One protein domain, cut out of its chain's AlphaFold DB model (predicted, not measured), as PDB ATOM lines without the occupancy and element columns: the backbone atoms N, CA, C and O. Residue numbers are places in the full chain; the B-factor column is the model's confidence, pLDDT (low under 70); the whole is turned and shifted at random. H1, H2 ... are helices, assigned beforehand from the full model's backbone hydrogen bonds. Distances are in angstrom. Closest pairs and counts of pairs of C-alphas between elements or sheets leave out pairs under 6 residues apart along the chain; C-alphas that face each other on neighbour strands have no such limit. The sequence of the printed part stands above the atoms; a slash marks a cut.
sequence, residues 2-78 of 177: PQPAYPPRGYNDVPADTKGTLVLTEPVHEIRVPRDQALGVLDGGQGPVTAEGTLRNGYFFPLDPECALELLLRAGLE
ATOM      1  N   PRO A   2      -6.515 -19.671  45.677       37.16
ATOM      2  CA  PRO A   2      -6.410 -19.217  44.294       37.16
ATOM      3  C   PRO A   2      -4.935 -19.277  43.882       37.16
ATOM      4  O   PRO A   2      -4.071 -18.732  44.569       37.16
ATOM      5  N   GLN A   3      -4.636 -20.024  42.822       46.75
ATOM      6  CA  GLN A   3      -3.280 -20.123  42.299       46.75
ATOM      7  C   GLN A   3      -3.074 -19.006  41.273       46.75
ATOM      8  O   GLN A   3      -3.894 -18.880  40.361       46.75
ATOM      9  N   PRO A   4      -2.017 -18.186  41.393       48.84
ATOM     10  CA  PRO A   4      -1.683 -17.235  40.345       48.84
ATOM     11  C   PRO A   4      -1.435 -18.005  39.043       48.84
ATOM     12  O   PRO A   4      -0.721 -19.009  39.050       48.84
ATOM     13  N   ALA A   5      -1.994 -17.525  37.926       48.56
ATOM     14  CA  ALA A   5      -1.774 -18.118  36.601       48.56
ATOM     15  C   ALA A   5      -0.275 -18.225  36.254       48.56
ATOM     16  O   ALA A   5       0.137 -19.082  35.474       48.56
ATOM     17  N   TYR A   6       0.548 -17.382  36.887       52.06
ATOM     18  CA  TYR A   6       1.993 -17.507  36.915       52.06
ATOM     19  C   TYR A   6       2.519 -16.947  38.247       52.06
ATOM     20  O   TYR A   6       2.489 -15.727  38.436       52.06
ATOM     21  N   PRO A   7       2.968 -17.774  39.209       56.38
ATOM     22  CA  PRO A   7       3.697 -17.235  40.347       56.38
ATOM     23  C   PRO A   7       4.973 -16.554  39.813       56.38
ATOM     24  O   PRO A   7       5.671 -17.149  38.985       56.38
ATOM     25  N   PRO A   8       5.275 -15.306  40.215       60.25
ATOM     26  CA  PRO A   8       6.455 -14.603  39.726       60.25
ATOM     27  C   PRO A   8       7.723 -15.418  40.003       60.25
ATOM     28  O   PRO A   8       7.791 -16.206  40.949       60.25
ATOM     29  N   ARG A   9       8.742 -15.251  39.154       55.22
ATOM     30  CA  ARG A   9      10.010 -15.988  39.254       55.22
ATOM     31  C   ARG A   9      10.575 -15.859  40.680       55.22
ATOM     32  O   ARG A   9      10.779 -14.743  41.146       55.22
ATOM     33  N   GLY A  10      10.807 -16.987  41.355       60.78
ATOM     34  CA  GLY A  10      11.303 -17.028  42.737       60.78
ATOM     35  C   GLY A  10      10.229 -17.115  43.827       60.78
ATOM     36  O   GLY A  10      10.588 -17.300  44.979       60.78
ATOM     37  N   TYR A  11       8.930 -17.050  43.501       64.12
ATOM     38  CA  TYR A  11       7.837 -17.159  44.486       64.12
ATOM     39  C   TYR A  11       7.832 -18.498  45.244       64.12
ATOM     40  O   TYR A  11       7.564 -18.531  46.440       64.12
ATOM     41  N   ASN A  12       8.169 -19.600  44.565       65.25
ATOM     42  CA  ASN A  12       8.260 -20.925  45.192       65.25
ATOM     43  C   ASN A  12       9.535 -21.107  46.036       65.25
ATOM     44  O   ASN A  12       9.616 -22.063  46.802       65.25
ATOM     45  N   ASP A  13      10.506 -20.197  45.904       69.25
ATOM     46  CA  ASP A  13      11.778 -20.213  46.636       69.25
ATOM     47  C   ASP A  13      11.724 -19.322  47.892       69.25
ATOM     48  O   ASP A  13      12.721 -19.148  48.595       69.25
ATOM     49  N   VAL A  14      10.557 -18.732  48.173       68.88
ATOM     50  CA  VAL A  14      10.330 -17.867  49.328       68.88
ATOM     51  C   VAL A  14      10.034 -18.731  50.563       68.88
ATOM     52  O   VAL A  14       9.146 -19.585  50.511       68.88
ATOM     53  N   PRO A  15      10.735 -18.521  51.693       78.06
ATOM     54  CA  PRO A  15      10.432 -19.196  52.952       78.06
ATOM     55  C   PRO A  15       8.954 -19.051  53.340       78.06
ATOM     56  O   PRO A  15       8.383 -17.965  53.216       78.06
ATOM     57  N   ALA A  16       8.335 -20.129  53.826       69.44
ATOM     58  CA  ALA A  16       6.899 -20.177  54.135       69.44
ATOM     59  C   ALA A  16       6.449 -19.174  55.221       69.44
ATOM     60  O   ALA A  16       5.260 -18.892  55.352       69.44
ATOM     61  N   ASP A  17       7.388 -18.639  55.998       79.50
ATOM     62  CA  ASP A  17       7.196 -17.620  57.031       79.50
ATOM     63  C   ASP A  17       7.339 -16.179  56.509       79.50
ATOM     64  O   ASP A  17       7.178 -15.217  57.269       79.50
ATOM     65  N   THR A  18       7.613 -16.003  55.214       79.06
ATOM     66  CA  THR A  18       7.762 -14.679  54.612       79.06
ATOM     67  C   THR A  18       6.428 -13.946  54.609       79.06
ATOM     68  O   THR A  18       5.454 -14.357  53.978       79.06
ATOM     69  N   LYS A  19       6.394 -12.805  55.297       81.19
ATOM     70  CA  LYS A  19       5.237 -11.910  55.299       81.19
ATOM     71  C   LYS A  19       5.220 -11.103  54.003       81.19
ATOM     72  O   LYS A  19       6.142 -10.335  53.743       81.19
ATOM     73  N   GLY A  20       4.155 -11.244  53.224       79.19
ATOM     74  CA  GLY A  20       3.944 -10.492  51.992       79.19
ATOM     75  C   GLY A  20       2.477 -10.493  51.577       79.19
ATOM     76  O   GLY A  20       1.670 -11.254  52.111       79.19
ATOM     77  N   THR A  21       2.139  -9.632  50.624       80.69
ATOM     78  CA  THR A  21       0.790  -9.542  50.053       80.69
ATOM     79  C   THR A  21       0.841  -9.976  48.595       80.69
ATOM     80  O   THR A  21       1.601  -9.413  47.809       80.69
ATOM     81  N   LEU A  22       0.029 -10.971  48.235       76.19
ATOM     82  CA  LEU A  22      -0.177 -11.375  46.847       76.19
ATOM     83  C   LEU A  22      -1.366 -10.602  46.274       76.19
ATOM     84  O   LEU A  22      -2.474 -10.699  46.798       76.19
ATOM     85  N   VAL A  23      -1.131  -9.867  45.190       77.50
ATOM     86  CA  VAL A  23      -2.180  -9.189  44.421       77.50
ATOM     87  C   VAL A  23      -2.342  -9.933  43.103       77.50
ATOM     88  O   VAL A  23      -1.396 -10.030  42.323       77.50
ATOM     89  N   LEU A  24      -3.529 -10.489  42.871       77.00
ATOM     90  CA  LEU A  24      -3.878 -11.096  41.590       77.00
ATOM     91  C   LEU A  24      -4.361  -9.991  40.650       77.00
ATOM     92  O   LEU A  24      -5.257  -9.228  41.003       77.00
ATOM     93  N   THR A  25      -3.761  -9.905  39.468       77.31
ATOM     94  CA  THR A  25      -4.108  -8.909  38.450       77.31
ATOM     95  C   THR A  25      -4.526  -9.609  37.168       77.31
ATOM     96  O   THR A  25      -3.829 -10.518  36.716       77.31
ATOM     97  N   GLU A  26      -5.606  -9.146  36.548       80.44
ATOM     98  CA  GLU A  26      -5.988  -9.523  35.189       80.44
ATOM     99  C   GLU A  26      -5.622  -8.363  34.247       80.44
ATOM    100  O   GLU A  26      -6.328  -7.353  34.214       80.44
ATOM    101  N   PRO A  27      -4.472  -8.419  33.546       80.56
ATOM    102  CA  PRO A  27      -4.057  -7.332  32.671       80.56
ATOM    103  C   PRO A  27      -4.993  -7.243  31.463       80.56
ATOM    104  O   PRO A  27      -5.056  -8.157  30.645       80.56
ATOM    105  N   VAL A  28      -5.700  -6.120  31.343       81.38
ATOM    106  CA  VAL A  28      -6.670  -5.891  30.260       81.38
ATOM    107  C   VAL A  28      -5.984  -5.392  28.986       81.38
ATOM    108  O   VAL A  28      -6.365  -5.772  27.879       81.38
ATOM    109  N   HIS A  29      -4.968  -4.535  29.124       80.94
ATOM    110  CA  HIS A  29      -4.261  -3.943  27.991       80.94
ATOM    111  C   HIS A  29      -2.831  -3.529  28.367       80.94
ATOM    112  O   HIS A  29      -2.611  -2.971  29.442       80.94
ATOM    113  N   GLU A  30      -1.860  -3.775  27.481       86.56
ATOM    114  CA  GLU A  30      -0.491  -3.260  27.627       86.56
ATOM    115  C   GLU A  30      -0.406  -1.869  26.994       86.56
ATOM    116  O   GLU A  30      -0.727  -1.700  25.820       86.56
ATOM    117  N   ILE A  31       0.070  -0.883  27.753       87.62
ATOM    118  CA  ILE A  31       0.327   0.472  27.254       87.62
ATOM    119  C   ILE A  31       1.821   0.774  27.234       87.62
ATOM    120  O   ILE A  31       2.581   0.298  28.078       87.62
ATOM    121  N   ARG A  32       2.247   1.611  26.285       89.94
ATOM    122  CA  ARG A  32       3.623   2.111  26.205       89.94
ATOM    123  C   ARG A  32       3.614   3.624  26.121       89.94
ATOM    124  O   ARG A  32       3.151   4.186  25.137       89.94
ATOM    125  N   VAL A  33       4.166   4.265  27.145       88.94
ATOM    126  CA  VAL A  33       4.307   5.722  27.215       88.94
ATOM    127  C   VAL A  33       5.795   6.054  27.319       88.94
ATOM    128  O   VAL A  33       6.475   5.499  28.190       88.94
ATOM    129  N   PRO A  34       6.339   6.922  26.447       90.44
ATOM    130  CA  PRO A  34       7.708   7.408  26.578       90.44
ATOM    131  C   PRO A  34       7.955   8.023  27.960       90.44
ATOM    132  O   PRO A  34       7.093   8.699  28.519       90.44
ATOM    133  N   ARG A  35       9.133   7.773  28.541       86.50
ATOM    134  CA  ARG A  35       9.428   8.154  29.934       86.50
ATOM    135  C   ARG A  35       9.304   9.659  30.174       86.50
ATOM    136  O   ARG A  35       8.790  10.067  31.205       86.50
ATOM    137  N   ASP A  36       9.803  10.466  29.249       88.12
ATOM    138  CA  ASP A  36       9.709  11.927  29.262       88.12
ATOM    139  C   ASP A  36       8.253  12.401  29.259       88.12
ATOM    140  O   ASP A  36       7.880  13.268  30.045       88.12
ATOM    141  N   GLN A  37       7.416  11.766  28.443       88.25
ATOM    142  CA  GLN A  37       5.989  12.047  28.391       88.25
ATOM    143  C   GLN A  37       5.277  11.639  29.678       88.25
ATOM    144  O   GLN A  37       4.469  12.406  30.186       88.25
ATOM    145  N   ALA A  38       5.601  10.470  30.236       88.50
ATOM    146  CA  ALA A  38       5.021  10.020  31.496       88.50
ATOM    147  C   ALA A  38       5.392  10.958  32.654       88.50
ATOM    148  O   ALA A  38       4.527  11.362  33.423       88.50
ATOM    149  N   LEU A  39       6.660  11.365  32.750       87.44
ATOM    150  CA  LEU A  39       7.117  12.305  33.777       87.44
ATOM    151  C   LEU A  39       6.541  13.716  33.606       87.44
ATOM    152  O   LEU A  39       6.439  14.431  34.592       87.44
ATOM    153  N   GLY A  40       6.168  14.116  32.387       85.44
ATOM    154  CA  GLY A  40       5.486  15.389  32.144       85.44
ATOM    155  C   GLY A  40       4.027  15.420  32.616       85.44
ATOM    156  O   GLY A  40       3.468  16.503  32.738       85.44
ATOM    157  N   VAL A  41       3.420  14.254  32.854       88.25
ATOM    158  CA  VAL A  41       2.036  14.114  33.349       88.25
ATOM    159  C   VAL A  41       2.000  13.874  34.844       88.25
ATOM    160  O   VAL A  41       1.121  14.366  35.533       88.25
ATOM    161  N   LEU A  42       2.928  13.058  35.333       86.75
ATOM    162  CA  LEU A  42       2.955  12.644  36.722       86.75
ATOM    163  C   LEU A  42       3.342  13.826  37.613       86.75
ATOM    164  O   LEU A  42       4.443  14.363  37.492       86.75
ATOM    165  N   ASP A  43       2.457  14.178  38.540       71.50
ATOM    166  CA  ASP A  43       2.707  15.242  39.504       71.50
ATOM    167  C   ASP A  43       3.975  14.986  40.324       71.50
ATOM    168  O   ASP A  43       4.164  13.937  40.951       71.50
ATOM    169  N   GLY A  44       4.844  15.995  40.368       67.00
ATOM    170  CA  GLY A  44       6.047  15.994  41.188       67.00
ATOM    171  C   GLY A  44       5.709  16.145  42.672       67.00
ATOM    172  O   GLY A  44       5.921  17.196  43.259       67.00
ATOM    173  N   GLY A  45       5.175  15.118  43.325       65.12
ATOM    174  CA  GLY A  45       4.895  15.195  44.764       65.12
ATOM    175  C   GLY A  45       4.033  14.063  45.305       65.12
ATOM    176  O   GLY A  45       4.240  13.628  46.445       65.12
ATOM    177  N   GLN A  46       3.140  13.521  44.477       71.88
ATOM    178  CA  GLN A  46       2.247  12.416  44.817       71.88
ATOM    179  C   GLN A  46       2.412  11.262  43.821       71.88
ATOM    180  O   GLN A  46       2.702  11.455  42.647       71.88
ATOM    181  N   GLY A  47       2.254  10.029  44.306       82.12
ATOM    182  CA  GLY A  47       2.367   8.845  43.461       82.12
ATOM    183  C   GLY A  47       3.822   8.419  43.194       82.12
ATOM    184  O   GLY A  47       4.639   8.469  44.125       82.12
ATOM    185  N   PRO A  48       4.149   7.938  41.976       87.44
ATOM    186  CA  PRO A  48       5.426   7.286  41.668       87.44
ATOM    187  C   PRO A  48       6.602   8.254  41.455       87.44
ATOM    188  O   PRO A  48       7.734   7.796  41.285       87.44
ATOM    189  N   VAL A  49       6.366   9.570  41.466       88.81
ATOM    190  CA  VAL A  49       7.380  10.604  41.195       88.81
ATOM    191  C   VAL A  49       7.575  11.503  42.425       88.81
ATOM    192  O   VAL A  49       6.645  11.766  43.190       88.81
ATOM    193  N   THR A  50       8.817  11.917  42.684       85.69
ATOM    194  CA  THR A  50       9.183  12.881  43.733       85.69
ATOM    195  C   THR A  50       8.947  14.321  43.276       85.69
ATOM    196  O   THR A  50       8.720  14.570  42.096       85.69
ATOM    197  N   ALA A  51       9.062  15.294  44.186       81.44
ATOM    198  CA  ALA A  51       8.935  16.709  43.827       81.44
ATOM    199  C   ALA A  51       9.988  17.213  42.843       81.44
ATOM    200  O   ALA A  51       9.757  18.141  42.074       81.44
ATOM    201  N   GLU A  52      11.116  16.525  42.798       79.00
ATOM    202  CA  GLU A  52      12.233  16.788  41.909       79.00
ATOM    203  C   GLU A  52      12.071  16.097  40.541       79.00
ATOM    204  O   GLU A  52      12.997  16.116  39.733       79.00
ATOM    205  N   GLY A  53      10.930  15.446  40.272       75.56
ATOM    206  CA  GLY A  53      10.675  14.753  39.002       75.56
ATOM    207  C   GLY A  53      11.388  13.403  38.872       75.56
ATOM    208  O   GLY A  53      11.505  12.854  37.773       75.56
ATOM    209  N   THR A  54      11.901  12.851  39.977       82.56
ATOM    210  CA  THR A  54      12.589  11.549  39.983       82.56
ATOM    211  C   THR A  54      11.662  10.414  40.400       82.56
ATOM    212  O   THR A  54      10.679  10.630  41.096       82.56
ATOM    213  N   LEU A  55      11.953   9.183  39.974       85.88
ATOM    214  CA  LEU A  55      11.129   8.023  40.323       85.88
ATOM    215  C   LEU A  55      11.360   7.607  41.779       85.88
ATOM    216  O   LEU A  55      12.503   7.483  42.224       85.88
ATOM    217  N   ARG A  56      10.274   7.333  42.504       86.69
ATOM    218  CA  ARG A  56      10.324   6.743  43.845       86.69
ATOM    219  C   ARG A  56      10.618   5.248  43.763       86.69
ATOM    220  O   ARG A  56      10.145   4.554  42.868       86.69
ATOM    221  N   ASN A  57      11.365   4.741  44.741       86.44
ATOM    222  CA  ASN A  57      11.592   3.308  44.890       86.44
ATOM    223  C   ASN A  57      10.438   2.683  45.691       86.44
ATOM    224  O   ASN A  57      10.351   2.862  46.905       86.44
ATOM    225  N   GLY A  58       9.530   1.998  45.000       83.75
ATOM    226  CA  GLY A  58       8.372   1.327  45.584       83.75
ATOM    227  C   GLY A  58       7.605   0.522  44.536       83.75
ATOM    228  O   GLY A  58       7.920   0.585  43.349       83.75
ATOM    229  N   TYR A  59       6.618  -0.254  44.986       84.56
ATOM    230  CA  TYR A  59       5.892  -1.204  44.133       84.56
ATOM    231  C   TYR A  59       4.529  -0.681  43.669       84.56
ATOM    232  O   TYR A  59       4.202  -0.791  42.493       84.56
ATOM    233  N   PHE A  60       3.747  -0.096  44.582       86.69
ATOM    234  CA  PHE A  60       2.400   0.407  44.309       86.69
ATOM    235  C   PHE A  60       2.287   1.856  44.762       86.69
ATOM    236  O   PHE A  60       2.626   2.187  45.898       86.69
ATOM    237  N   PHE A  61       1.784   2.705  43.873       88.19
ATOM    238  CA  PHE A  61       1.567   4.118  44.140       88.19
ATOM    239  C   PHE A  61       0.150   4.497  43.715       88.19
ATOM    240  O   PHE A  61      -0.279   4.067  42.643       88.19
ATOM    241  N   PRO A  62      -0.575   5.296  44.516       85.69
ATOM    242  CA  PRO A  62      -1.820   5.879  44.051       85.69
ATOM    243  C   PRO A  62      -1.516   6.814  42.882       85.69
ATOM    244  O   PRO A  62      -0.512   7.534  42.897       85.69
ATOM    245  N   LEU A  63      -2.390   6.793  41.885       85.81
ATOM    246  CA  LEU A  63      -2.316   7.665  40.726       85.81
ATOM    247  C   LEU A  63      -3.585   8.506  40.684       85.81
ATOM    248  O   LEU A  63      -4.681   7.975  40.862       85.81
ATOM    249  N   ASP A  64      -3.415   9.807  40.491       86.12
ATOM    250  CA  ASP A  64      -4.535  10.717  40.306       86.12
ATOM    251  C   ASP A  64      -5.338  10.334  39.038       86.12
ATOM    252  O   ASP A  64      -4.716  10.007  38.019       86.12
ATOM    253  N   PRO A  65      -6.688  10.320  39.073       86.12
ATOM    254  CA  PRO A  65      -7.499   9.915  37.926       86.12
ATOM    255  C   PRO A  65      -7.275  10.756  36.665       86.12
ATOM    256  O   PRO A  65      -7.299  10.199  35.566       86.12
ATOM    257  N   GLU A  66      -7.029  12.062  36.797       87.00
ATOM    258  CA  GLU A  66      -6.768  12.942  35.654       87.00
ATOM    259  C   GLU A  66      -5.404  12.608  35.041       87.00
ATOM    260  O   GLU A  66      -5.294  12.413  33.829       87.00
ATOM    261  N   CYS A  67      -4.384  12.412  35.882       89.12
ATOM    262  CA  CYS A  67      -3.069  11.943  35.437       89.12
ATOM    263  C   CYS A  67      -3.141  10.565  34.755       89.12
ATOM    264  O   CYS A  67      -2.490  10.333  33.736       89.12
ATOM    265  N   ALA A  68      -3.928   9.634  35.304       88.88
ATOM    266  CA  ALA A  68      -4.114   8.300  34.736       88.88
ATOM    267  C   ALA A  68      -4.750   8.367  33.343       88.88
ATOM    268  O   ALA A  68      -4.257   7.735  32.407       88.88
ATOM    269  N   LEU A  69      -5.807   9.166  33.197       89.81
ATOM    270  CA  LEU A  69      -6.489   9.388  31.927       89.81
ATOM    271  C   LEU A  69      -5.531   9.940  30.867       89.81
ATOM    272  O   LEU A  69      -5.467   9.448  29.744       89.81
ATOM    273  N   GLU A  70      -4.737  10.926  31.255       90.19
ATOM    274  CA  GLU A  70      -3.804  11.642  30.393       90.19
ATOM    275  C   GLU A  70      -2.606  10.762  29.962       90.19
ATOM    276  O   GLU A  70      -2.074  10.901  28.853       90.19
ATOM    277  N   LEU A  71      -2.221   9.772  30.781       90.56
ATOM    278  CA  LEU A  71      -1.287   8.706  30.389       90.56
ATOM    279  C   LEU A  71      -1.907   7.719  29.391       90.56
ATOM    280  O   LEU A  71      -1.234   7.327  28.435       90.56
ATOM    281  N   LEU A  72      -3.170   7.324  29.586       90.81
ATOM    282  CA  LEU A  72      -3.880   6.434  28.660       90.81
ATOM    283  C   LEU A  72      -4.042   7.094  27.283       90.81
ATOM    284  O   LEU A  72      -3.741   6.468  26.266       90.81
ATOM    285  N   LEU A  73      -4.406   8.378  27.248       89.88
ATOM    286  CA  LEU A  73      -4.500   9.154  26.009       89.88
ATOM    287  C   LEU A  73      -3.152   9.225  25.278       89.88
ATOM    288  O   LEU A  73      -3.092   8.982  24.073       89.88
ATOM    289  N   ARG A  74      -2.043   9.474  25.991       89.38
ATOM    290  CA  ARG A  74      -0.693   9.445  25.388       89.38
ATOM    291  C   ARG A  74      -0.266   8.067  24.904       89.38
ATOM    292  O   ARG A  74       0.515   7.978  23.959       89.38
ATOM    293  N   ALA A  75      -0.777   7.005  25.518       89.38
ATOM    294  CA  ALA A  75      -0.584   5.644  25.031       89.38
ATOM    295  C   ALA A  75      -1.396   5.339  23.757       89.38
ATOM    296  O   ALA A  75      -1.268   4.245  23.209       89.38
ATOM    297  N   GLY A  76      -2.215   6.284  23.278       87.19
ATOM    298  CA  GLY A  76      -3.071   6.116  22.107       87.19
ATOM    299  C   GLY A  76      -4.388   5.402  22.408       87.19
ATOM    300  O   GLY A  76      -5.045   4.937  21.478       87.19
ATOM    301  N   LEU A  77      -4.777   5.289  23.683       86.12
ATOM    302  CA  LEU A  77      -6.083   4.760  24.053       86.12
ATOM    303  C   LEU A  77      -7.121   5.872  23.993       86.12
ATOM    304  O   LEU A  77      -7.058   6.845  24.738       86.12
ATOM    305  N   GLU A  78      -8.103   5.700  23.119       78.50
ATOM    306  CA  GLU A  78      -9.285   6.550  23.097       78.50
ATOM    307  C   GLU A  78     -10.185   6.200  24.280       78.50
ATOM    308  O   GLU A  78     -10.507   5.033  24.522       78.50
TER     309      GLU A  78
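AT A GLANCE: This is residues 2 to 78 of the 177 residues of an uncharacterized protein of Arthrobacter oryzae (UniProt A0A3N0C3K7). With little regular structure, this domain is two short helices, H1 and H2, set as a hairpin at one end, with the loop of residues 42 to 64 folding out and back between them. Before H1 runs the long unnamed stretch of residues 2 to 34, of which residues 8 to 21 stick out free. The printed part has 77 residues, 17 of them in H1 and then H2, and no named strand: all helix. It is loose, with a radius of gyration of the C-alphas of 15.9 A, spanning 42 by 30 by 19 A.

IN THESE COORDINATES: C-alpha 2 is at (-6.410, -19.217, 44.294). H1, residues 35 to 41, begins at C-alpha 35 (9.428, 8.154, 29.934) and is 10.1 A long. H2, residues 65 to 74, is 14.3 A long and ends at C-alpha 74 (-0.693, 9.445, 25.388).

HOW THE PARTS SIT: H1 and H2, a helical hairpin, touch; their closest C-alphas, of Val 41 and Cys 67, are 5.9 A apart. They run opposite ways at a steep tilt of 41 degrees. In both, every O i to N i+4 pair is within hydrogen-bond range.

THE WHOLE: The C-alphas farthest apart, of Asp 17 and Glu 78, are 44.8 A apart. The printed part has no cut. The 23-residue link from H1 to H2 is long. The pLDDT is under 70 at residues 2 to 14, 16, and 44 to 45.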